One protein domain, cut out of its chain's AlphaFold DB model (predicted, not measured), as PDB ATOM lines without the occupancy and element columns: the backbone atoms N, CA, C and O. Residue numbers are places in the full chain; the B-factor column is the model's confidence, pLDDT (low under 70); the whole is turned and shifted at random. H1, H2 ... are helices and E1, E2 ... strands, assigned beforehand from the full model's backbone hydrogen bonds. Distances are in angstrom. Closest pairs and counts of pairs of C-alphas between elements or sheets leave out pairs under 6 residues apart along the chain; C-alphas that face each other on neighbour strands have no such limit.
ATOM      1  N   ARG A   2     180.901 322.705 140.323       40.41
ATOM      2  CA  ARG A   2     180.549 321.370 139.811       40.41
ATOM      3  C   ARG A   2     180.793 320.433 140.984       40.41
ATOM      4  O   ARG A   2     181.942 320.244 141.357       40.41
ATOM      5  N   PHE A   3     179.735 319.989 141.654       53.97
ATOM      6  CA  PHE A   3     179.905 319.156 142.846       53.97
ATOM      7  C   PHE A   3     180.355 317.728 142.507       53.97
ATOM      8  O   PHE A   3     180.888 317.065 143.388       53.97
ATOM      9  N   TYR A   4     180.213 317.287 141.249       55.69
ATOM     10  CA  TYR A   4     180.635 315.966 140.786       55.69
ATOM     11  C   TYR A   4     181.126 316.032 139.333       55.69
ATOM     12  O   TYR A   4     180.547 316.752 138.517       55.69
ATOM     13  N   ASP A   5     182.194 315.290 139.049       73.00
ATOM     14  CA  ASP A   5     182.737 315.007 137.718       73.00
ATOM     15  C   ASP A   5     182.614 313.488 137.527       73.00
ATOM     16  O   ASP A   5     183.385 312.728 138.110       73.00
ATOM     17  N   THR A   6     181.539 313.042 136.873       76.69
ATOM     18  CA  THR A   6     181.216 311.618 136.677       76.69
ATOM     19  C   THR A   6     180.600 311.416 135.303       76.69
ATOM     20  O   THR A   6     179.805 312.245 134.856       76.69
ATOM     21  N   ASP A   7     180.931 310.296 134.671       76.12
ATOM     22  CA  ASP A   7     180.395 309.917 133.362       76.12
ATOM     23  C   ASP A   7     178.990 309.306 133.482       76.12
ATOM     24  O   ASP A   7     178.142 309.485 132.610       76.12
ATOM     25  N   TRP A   8     178.718 308.635 134.607       83.25
ATOM     26  CA  TRP A   8     177.459 307.942 134.871       83.25
ATOM     27  C   TRP A   8     176.847 308.361 136.207       83.25
ATOM     28  O   TRP A   8     177.548 308.543 137.208       83.25
ATOM     29  N   LEU A   9     175.517 308.459 136.235       86.38
ATOM     30  CA  LEU A   9     174.714 308.615 137.445       86.38
ATOM     31  C   LEU A   9     173.663 307.505 137.483       86.38
ATOM     32  O   LEU A   9     172.775 307.457 136.635       86.38
ATOM     33  N   ILE A  10     173.749 306.634 138.486       89.88
ATOM     34  CA  ILE A  10     172.744 305.600 138.742       89.88
ATOM     35  C   ILE A  10     171.806 306.123 139.824       89.88
ATOM     36  O   ILE A  10     172.249 306.498 140.910       89.88
ATOM     37  N   ILE A  11     170.509 306.151 139.521       90.31
ATOM     38  CA  ILE A  11     169.474 306.598 140.450       90.31
ATOM     39  C   ILE A  11     168.658 305.377 140.860       90.31
ATOM     40  O   ILE A  11     167.954 304.786 140.044       90.31
ATOM     41  N   GLU A  12     168.756 304.997 142.131       89.62
ATOM     42  CA  GLU A  12     167.881 303.985 142.712       89.62
ATOM     43  C   GLU A  12     166.579 304.644 143.183       89.62
ATOM     44  O   GLU A  12     166.589 305.674 143.861       89.62
ATOM     45  N   GLY A  13     165.439 304.066 142.810       77.44
ATOM     46  CA  GLY A  13     164.141 304.716 142.978       77.44
ATOM     47  C   GLY A  13     163.814 305.596 141.773       77.44
ATOM     48  O   GLY A  13     164.099 305.213 140.646       77.44
ATOM     49  N   ALA A  14     163.171 306.744 141.981       80.94
ATOM     50  CA  ALA A  14     162.820 307.670 140.898       80.94
ATOM     51  C   ALA A  14     161.873 307.081 139.818       80.94
ATOM     52  O   ALA A  14     162.120 307.110 138.610       80.94
ATOM     53  N   HIS A  15     160.729 306.550 140.256       79.62
ATOM     54  CA  HIS A  15     159.742 305.937 139.361       79.62
ATOM     55  C   HIS A  15     159.010 306.925 138.437       79.62
ATOM     56  O   HIS A  15     158.377 306.490 137.475       79.62
ATOM     57  N   ARG A  16     159.056 308.234 138.694       81.62
ATOM     58  CA  ARG A  16     158.270 309.240 137.952       81.62
ATOM     59  C   ARG A  16     159.127 310.113 137.039       81.62
ATOM     60  O   ARG A  16     158.592 310.880 136.247       81.62
ATOM     61  N   GLU A  17     160.435 309.998 137.167       84.94
ATOM     62  CA  GLU A  17     161.415 310.863 136.555       84.94
ATOM     63  C   GLU A  17     161.640 310.457 135.092       84.94
ATOM     64  O   GLU A  17     161.593 309.264 134.759       84.94
ATOM     65  N   PRO A  18     161.874 311.431 134.196       85.75
ATOM     66  CA  PRO A  18     161.860 311.214 132.753       85.75
ATOM     67  C   PRO A  18     163.182 310.629 132.219       85.75
ATOM     68  O   PRO A  18     163.633 311.011 131.145       85.75
ATOM     69  N   TYR A  19     163.816 309.719 132.960       88.19
ATOM     70  CA  TYR A  19     165.098 309.114 132.589       88.19
ATOM     71  C   TYR A  19     164.921 307.673 132.089       88.19
ATOM     72  O   TYR A  19     164.009 306.981 132.567       88.19
ATOM     73  N   PRO A  20     165.785 307.199 131.164       91.56
ATOM     74  CA  PRO A  20     165.860 305.785 130.810       91.56
ATOM     75  C   PRO A  20     166.059 304.926 132.058       91.56
ATOM     76  O   PRO A  20     166.819 305.299 132.954       91.56
ATOM     77  N   ARG A  21     165.381 303.779 132.131       93.00
ATOM     78  CA  ARG A  21     165.408 302.927 133.327       93.00
ATOM     79  C   ARG A  21     165.515 301.445 133.021       93.00
ATOM     80  O   ARG A  21     165.005 300.955 132.012       93.00
ATOM     81  N   ILE A  22     166.095 300.748 133.991       96.00
ATOM     82  CA  ILE A  22     166.028 299.299 134.126       96.00
ATOM     83  C   ILE A  22     164.929 298.982 135.144       96.00
ATOM     84  O   ILE A  22     164.957 299.493 136.265       96.00
ATOM     85  N   VAL A  23     163.956 298.147 134.779       96.62
ATOM     86  CA  VAL A  23     162.941 297.665 135.728       96.62
ATOM     87  C   VAL A  23     163.442 296.393 136.404       96.62
ATOM     88  O   VAL A  23     163.601 295.361 135.759       96.62
ATOM     89  N   CYS A  24     163.656 296.451 137.718       95.94
ATOM     90  CA  CYS A  24     163.974 295.275 138.527       95.94
ATOM     91  C   CYS A  24     162.683 294.559 138.957       95.94
ATOM     92  O   CYS A  24     161.872 295.131 139.690       95.94
ATOM     93  N   ALA A  25     162.485 293.315 138.522       96.88
ATOM     94  CA  ALA A  25     161.267 292.548 138.751       96.88
ATOM     95  C   ALA A  25     161.550 291.086 139.131       96.88
ATOM     96  O   ALA A  25     162.328 290.379 138.496       96.88
ATOM     97  N   GLY A  26     160.860 290.615 140.173       96.88
ATOM     98  CA  GLY A  26     160.875 289.198 140.558       96.88
ATOM     99  C   GLY A  26     159.824 288.337 139.849       96.88
ATOM    100  O   GLY A  26     159.921 287.122 139.898       96.88
ATOM    101  N   ALA A  27     158.811 288.956 139.233       96.94
ATOM    102  CA  ALA A  27     157.700 288.288 138.551       96.94
ATOM    103  C   ALA A  27     157.003 289.276 137.599       96.94
ATOM    104  O   ALA A  27     157.153 290.490 137.762       96.94
ATOM    105  N   GLU A  28     156.185 288.777 136.672       96.94
ATOM    106  CA  GLU A  28     155.494 289.584 135.649       96.94
ATOM    107  C   GLU A  28     154.688 290.763 136.212       96.94
ATOM    108  O   GLU A  28     154.793 291.887 135.727       96.94
ATOM    109  N   HIS A  29     153.933 290.555 137.295       96.69
ATOM    110  CA  HIS A  29     153.115 291.619 137.886       96.69
ATOM    111  C   HIS A  29     153.947 292.805 138.415       96.69
ATOM    112  O   HIS A  29     153.454 293.931 138.467       96.69
ATOM    113  N   HIS A  30     155.214 292.584 138.786       95.81
ATOM    114  CA  HIS A  30     156.125 293.663 139.169       95.81
ATOM    115  C   HIS A  30     156.578 294.493 137.964       95.81
ATOM    116  O   HIS A  30     156.823 295.693 138.135       95.81
ATOM    117  N   ILE A  31     156.673 293.866 136.782       96.56
ATOM    118  CA  ILE A  31     156.954 294.536 135.509       96.56
ATOM    119  C   ILE A  31     155.772 295.438 135.166       96.56
ATOM    120  O   ILE A  31     155.965 296.638 135.012       96.56
ATOM    121  N   GLU A  32     154.545 294.907 135.148       95.69
ATOM    122  CA  GLU A  32     153.338 295.672 134.782       95.69
ATOM    123  C   GLU A  32     153.161 296.950 135.626       95.69
ATOM    124  O   GLU A  32     152.765 297.989 135.112       95.69
ATOM    125  N   GLN A  33     153.519 296.908 136.914       94.38
ATOM    126  CA  GLN A  33     153.435 298.069 137.813       94.38
ATOM    127  C   GLN A  33     154.412 299.210 137.486       94.38
ATOM    128  O   GLN A  33     154.193 300.336 137.930       94.38
ATOM    129  N   ARG A  34     155.531 298.917 136.815       93.50
ATOM    130  CA  ARG A  34     156.675 299.841 136.671       93.50
ATOM    131  C   ARG A  34     157.075 300.097 135.220       93.50
ATOM    132  O   ARG A  34     157.838 301.028 134.976       93.50
ATOM    133  N   PHE A  35     156.587 299.274 134.297       95.06
ATOM    134  CA  PHE A  35     156.898 299.340 132.881       95.06
ATOM    135  C   PHE A  35     156.243 300.556 132.234       95.06
ATOM    136  O   PHE A  35     155.036 300.774 132.340       95.06
ATOM    137  N   ASP A  36     157.049 301.322 131.518       93.00
ATOM    138  CA  ASP A  36     156.620 302.451 130.706       93.00
ATOM    139  C   ASP A  36     157.544 302.613 129.489       93.00
ATOM    140  O   ASP A  36     158.495 301.855 129.300       93.00
ATOM    141  N   GLU A  37     157.276 303.627 128.670       92.69
ATOM    142  CA  GLU A  37     158.052 303.959 127.466       92.69
ATOM    143  C   GLU A  37     159.547 304.240 127.717       92.69
ATOM    144  O   GLU A  37     160.334 304.246 126.775       92.69
ATOM    145  N   ARG A  38     159.957 304.473 128.972       91.75
ATOM    146  CA  ARG A  38     161.352 304.747 129.354       91.75
ATOM    147  C   ARG A  38     162.109 303.484 129.752       91.75
ATOM    148  O   ARG A  38     163.310 303.541 130.022       91.75
ATOM    149  N   THR A  39     161.414 302.354 129.843       94.75
ATOM    150  CA  THR A  39     162.007 301.071 130.214       94.75
ATOM    151  C   THR A  39     162.730 300.484 129.009       94.75
ATOM    152  O   THR A  39     162.090 300.041 128.061       94.75
ATOM    153  N   PHE A  40     164.063 300.474 129.042       95.50
ATOM    154  CA  PHE A  40     164.878 299.921 127.951       95.50
ATOM    155  C   PHE A  40     165.387 298.502 128.241       95.50
ATOM    156  O   PHE A  40     165.841 297.813 127.330       95.50
ATOM    157  N   LEU A  41     165.303 298.059 129.498       97.38
ATOM    158  CA  LEU A  41     165.737 296.740 129.951       97.38
ATOM    159  C   LEU A  41     164.968 296.332 131.219       97.38
ATOM    160  O   LEU A  41     164.614 297.176 132.046       97.38
ATOM    161  N   ILE A  42     164.726 295.033 131.393       98.19
ATOM    162  CA  ILE A  42     164.167 294.447 132.616       98.19
ATOM    163  C   ILE A  42     165.176 293.452 133.191       98.19
ATOM    164  O   ILE A  42     165.730 292.636 132.458       98.19
ATOM    165  N   CYS A  43     165.389 293.491 134.504       98.00
ATOM    166  CA  CYS A  43     166.287 292.580 135.214       98.00
ATOM    167  C   CYS A  43     165.599 291.939 136.425       98.00
ATOM    168  O   CYS A  43     164.654 292.495 136.977       98.00
ATOM    169  N   GLY A  44     166.110 290.801 136.896       96.31
ATOM    170  CA  GLY A  44     165.691 290.171 138.154       96.31
ATOM    171  C   GLY A  44     165.280 288.710 137.991       96.31
ATOM    172  O   GLY A  44     165.468 288.124 136.930       96.31
ATOM    173  N   ALA A  45     164.716 288.118 139.050       97.19
ATOM    174  CA  ALA A  45     164.378 286.688 139.078       97.19
ATOM    175  C   ALA A  45     163.388 286.271 137.977       97.19
ATOM    176  O   ALA A  45     163.389 285.115 137.564       97.19
ATOM    177  N   VAL A  46     162.603 287.216 137.447       97.56
ATOM    178  CA  VAL A  46     161.701 286.977 136.312       97.56
ATOM    179  C   VAL A  46     162.440 286.521 135.043       97.56
ATOM    180  O   VAL A  46     161.860 285.834 134.207       97.56
ATOM    181  N   ALA A  47     163.736 286.828 134.919       97.88
ATOM    182  CA  ALA A  47     164.579 286.386 133.808       97.88
ATOM    183  C   ALA A  47     164.852 284.871 133.791       97.88
ATOM    184  O   ALA A  47     165.437 284.369 132.837       97.88
ATOM    185  N   ALA A  48     164.455 284.138 134.836       97.06
ATOM    186  CA  ALA A  48     164.469 282.677 134.821       97.06
ATOM    187  C   ALA A  48     163.354 282.089 133.936       97.06
ATOM    188  O   ALA A  48     163.456 280.943 133.506       97.06
ATOM    189  N   GLU A  49     162.294 282.863 133.689       97.00
ATOM    190  CA  GLU A  49     161.084 282.412 132.991       97.00
ATOM    191  C   GLU A  49     160.799 283.219 131.716       97.00
ATOM    192  O   GLU A  49     160.082 282.739 130.840       97.00
ATOM    193  N   LEU A  50     161.362 284.427 131.593       97.12
ATOM    194  CA  LEU A  50     161.120 285.343 130.480       97.12
ATOM    195  C   LEU A  50     162.416 285.852 129.861       97.12
ATOM    196  O   LEU A  50     163.314 286.308 130.564       97.12
ATOM    197  N   ASP A  51     162.426 285.907 128.530       96.88
ATOM    198  CA  ASP A  51     163.515 286.505 127.749       96.88
ATOM    199  C   ASP A  51     163.172 287.914 127.230       96.88
ATOM    200  O   ASP A  51     164.055 288.697 126.874       96.88
ATOM    201  N   SER A  52     161.883 288.270 127.170       97.75
ATOM    202  CA  SER A  52     161.430 289.593 126.721       97.75
ATOM    203  C   SER A  52     160.042 289.957 127.252       97.75
ATOM    204  O   SER A  52     159.234 289.087 127.574       97.75
ATOM    205  N   TRP A  53     159.749 291.257 127.297       97.81
ATOM    206  CA  TRP A  53     158.452 291.810 127.668       97.81
ATOM    207  C   TRP A  53     158.113 293.012 126.788       97.81
ATOM    208  O   TRP A  53     158.797 294.031 126.826       97.81
ATOM    209  N   ARG A  54     157.045 292.910 125.984       96.06
ATOM    210  CA  ARG A  54     156.584 293.986 125.075       96.06
ATOM    211  C   ARG A  54     157.710 294.581 124.206       96.06
ATOM    212  O   ARG A  54     157.744 295.781 123.959       96.06
ATOM    213  N   GLY A  55     158.627 293.728 123.746       95.25
ATOM    214  CA  GLY A  55     159.771 294.116 122.913       95.25
ATOM    215  C   GLY A  55     161.008 294.594 123.683       95.25
ATOM    216  O   GLY A  55     162.035 294.835 123.058       95.25
ATOM    217  N   VAL A  56     160.943 294.691 125.014       97.69
ATOM    218  CA  VAL A  56     162.083 295.018 125.878       97.69
ATOM    219  C   VAL A  56     162.749 293.726 126.366       97.69
ATOM    220  O   VAL A  56     162.034 292.821 126.805       97.69
ATOM    221  N   PRO A  57     164.086 293.595 126.297       97.88
ATOM    222  CA  PRO A  57     164.783 292.399 126.765       97.88
ATOM    223  C   PRO A  57     164.639 292.200 128.281       97.88
ATOM    224  O   PRO A  57     164.584 293.165 129.048       97.88
ATOM    225  N   VAL A  58     164.606 290.934 128.708       98.44
ATOM    226  CA  VAL A  58     164.623 290.524 130.118       98.44
ATOM    227  C   VAL A  58     165.910 289.736 130.370       98.44
ATOM    228  O   VAL A  58     166.159 288.706 129.744       98.44
ATOM    229  N   ILE A  59     166.768 290.242 131.257       98.12
ATOM    230  CA  ILE A  59     168.124 289.716 131.453       98.12
ATOM    231  C   ILE A  59     168.394 289.431 132.926       98.12
ATOM    232  O   ILE A  59     168.143 290.248 133.811       98.12
ATOM    233  N   ASP A  60     168.988 288.272 133.198       97.38
ATOM    234  CA  ASP A  60     169.610 288.015 134.492       97.38
ATOM    235  C   ASP A  60     170.950 288.759 134.571       97.38
ATOM    236  O   ASP A  60     171.980 288.303 134.066       97.38
ATOM    237  N   ALA A  61     170.931 289.922 135.218       95.69
ATOM    238  CA  ALA A  61     172.106 290.767 135.389       95.69
ATOM    239  C   ALA A  61     173.232 290.097 136.198       95.69
ATOM    240  O   ALA A  61     174.380 290.521 136.089       95.69
ATOM    241  N   THR A  62     172.936 289.059 136.993       95.31
ATOM    242  CA  THR A  62     173.949 288.377 137.817       95.31
ATOM    243  C   THR A  62     174.835 287.444 136.996       95.31
ATOM    244  O   THR A  62     176.020 287.306 137.295       95.31
ATOM    245  N   SER A  63     174.292 286.855 135.928       95.81
ATOM    246  CA  SER A  63     175.030 285.991 135.000       95.81
ATOM    247  C   SER A  63     175.478 286.715 133.730       95.81
ATOM    248  O   SER A  63     176.498 286.356 133.141       95.81
ATOM    249  N   ARG A  64     174.752 287.759 133.309       96.12
ATOM    250  CA  ARG A  64     174.950 288.457 132.027       96.12
ATOM    251  C   ARG A  64     175.250 289.949 132.195       96.12
ATOM    252  O   ARG A  64     174.838 290.769 131.381       96.12
ATOM    253  N   ALA A  65     176.025 290.310 133.220       95.50
ATOM    254  CA  ALA A  65     176.378 291.702 133.527       95.50
ATOM    255  C   ALA A  65     176.959 292.474 132.325       95.50
ATOM    256  O   ALA A  65     176.624 293.637 132.122       95.50
ATOM    257  N   LYS A  66     177.786 291.828 131.491       95.75
ATOM    258  CA  LYS A  66     178.344 292.465 130.289       95.75
ATOM    259  C   LYS A  66     177.253 292.888 129.299       95.75
ATOM    260  O   LYS A  66     177.302 293.994 128.784       95.75
ATOM    261  N   GLU A  67     176.273 292.023 129.051       95.69
ATOM    262  CA  GLU A  67     175.173 292.307 128.122       95.69
ATOM    263  C   GLU A  67     174.321 293.484 128.618       95.69
ATOM    264  O   GLU A  67     173.929 294.343 127.833       95.69
ATOM    265  N   VAL A  68     174.111 293.571 129.936       95.94
ATOM    266  CA  VAL A  68     173.437 294.711 130.576       95.94
ATOM    267  C   VAL A  68     174.197 296.016 130.331       95.94
ATOM    268  O   VAL A  68     173.579 297.010 129.957       95.94
ATOM    269  N   VAL A  69     175.522 296.019 130.511       93.06
ATOM    270  CA  VAL A  69     176.363 297.205 130.269       93.06
ATOM    271  C   VAL A  69     176.359 297.591 128.789       93.06
ATOM    272  O   VAL A  69     176.120 298.752 128.473       93.06
ATOM    273  N   ASP A  70     176.518 296.623 127.881       93.12
ATOM    274  CA  ASP A  70     176.501 296.873 126.436       93.12
ATOM    275  C   ASP A  70     175.159 297.489 125.978       93.12
ATOM    276  O   ASP A  70     175.130 298.329 125.076       93.12
ATOM    277  N   LEU A  71     174.034 297.067 126.571       92.38
ATOM    278  CA  LEU A  71     172.717 297.657 126.307       92.38
ATOM    279  C   LEU A  71     172.606 299.065 126.883       92.38
ATOM    280  O   LEU A  71     172.111 299.958 126.204       92.38
ATOM    281  N   LEU A  72     173.089 299.276 128.105       91.00
ATOM    282  CA  LEU A  72     173.068 300.571 128.774       91.00
ATOM    283  C   LEU A  72     173.834 301.632 127.964       91.00
ATOM    284  O   LEU A  72     173.284 302.699 127.703       91.00
ATOM    285  N   GLU A  73     175.035 301.313 127.478       88.81
ATOM    286  CA  GLU A  73     175.851 302.204 126.634       88.81
ATOM    287  C   GLU A  73     175.201 302.520 125.274       88.81
ATOM    288  O   GLU A  73     175.427 303.584 124.702       88.81
ATOM    289  N   ARG A  74     174.382 301.610 124.730       88.25
ATOM    290  CA  ARG A  74     173.672 301.816 123.453       88.25
ATOM    291  C   ARG A  74     172.357 302.567 123.615       88.25
ATOM    292  O   ARG A  74     171.959 303.305 122.717       88.25
ATOM    293  N   SER A  75     171.643 302.303 124.706       85.12
ATOM    294  CA  SER A  75     170.310 302.844 124.970       85.12
ATOM    295  C   SER A  75     170.355 304.242 125.570       85.12
ATOM    296  O   SER A  75     169.394 304.995 125.418       85.12
ATOM    297  N   ILE A  76     171.450 304.591 126.244       82.38
ATOM    298  CA  ILE A  76     171.640 305.902 126.848       82.38
ATOM    299  C   ILE A  76     172.639 306.661 125.972       82.38
ATOM    300  O   ILE A  76     173.818 306.315 125.975       82.38
ATOM    301  N   PRO A  77     172.194 307.665 125.193       67.81
ATOM    302  CA  PRO A  77     173.129 308.477 124.433       67.81
ATOM    303  C   PRO A  77     174.094 309.150 125.407       67.81
ATOM    304  O   PRO A  77     173.675 309.573 126.491       67.81
ATOM    305  N   GLU A  78     175.364 309.283 125.015       61.84
ATOM    306  CA  GLU A  78     176.273 310.132 125.777       61.84
ATOM    307  C   GLU A  78     175.612 311.497 125.975       61.84
ATOM    308  O   GLU A  78     174.954 311.992 125.043       61.84
ATOM    309  N   PRO A  79     175.745 312.113 127.164       57.84
ATOM    310  CA  PRO A  79     175.368 313.503 127.306       57.84
ATOM    311  C   PRO A  79     176.122 314.253 126.213       57.84
ATOM    312  O   PRO A  79     177.348 314.357 126.249       57.84
ATOM    313  N   GLY A  80     175.383 314.710 125.194       53.31
ATOM    314  CA  GLY A  80     175.966 315.474 124.102       53.31
ATOM    315  C   GLY A  80     176.779 316.620 124.696       53.31
ATOM    316  O   GLY A  80     176.500 317.017 125.835       53.31
ATOM    317  N   PRO A  81     177.787 317.157 123.984       51.56
ATOM    318  CA  PRO A  81     178.534 318.301 124.484       51.56
ATOM    319  C   PRO A  81     177.508 319.353 124.890       51.56
ATOM    320  O   PRO A  81     176.813 319.886 124.027       51.56
TER     321      PRO A  81
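This is residues 2 to 81 of the 133 residues of an uncharacterized protein of Firmicutes bacterium (UniProt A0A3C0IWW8). What is the shape? A parallel sheet, E1 E2 E3, has H3 along one face, with short H1 and H2 at its rim. What else? The 80 printed residues have E1 H1 E2 H2 E3 H3 in order, mixed in class, with under half in these elements. The whole is compact, radius of gyration of the C-alphas 13.3 A, spanning 43 by 27 by 20 A.

How do strands pair? E2, residues 39 to 43, is parallel to E1, residues 21 to 24, with N 23 and O 41 3.0 A apart, and to E3, residues 56 to 59, with N 59 and O 42 2.9 A apart. Where are the helices? H3, residues 65 to 75, runs along the strands, its height over the sheet 10.1 A. H1, residues 28 to 32, and H2, residues 45 to 48, only graze the sheet.

Where does E1 begin? C-alpha 21 is at (165.408, 302.927, 133.327). Where does H3 end? C-alpha 75 is at (170.310, 302.844, 124.970), 15.3 A from C-alpha 65.

Any cut? The printed part has no cut. Where is confidence low? Residues 2 to 4 and 77 to 81 have pLDDT under 70.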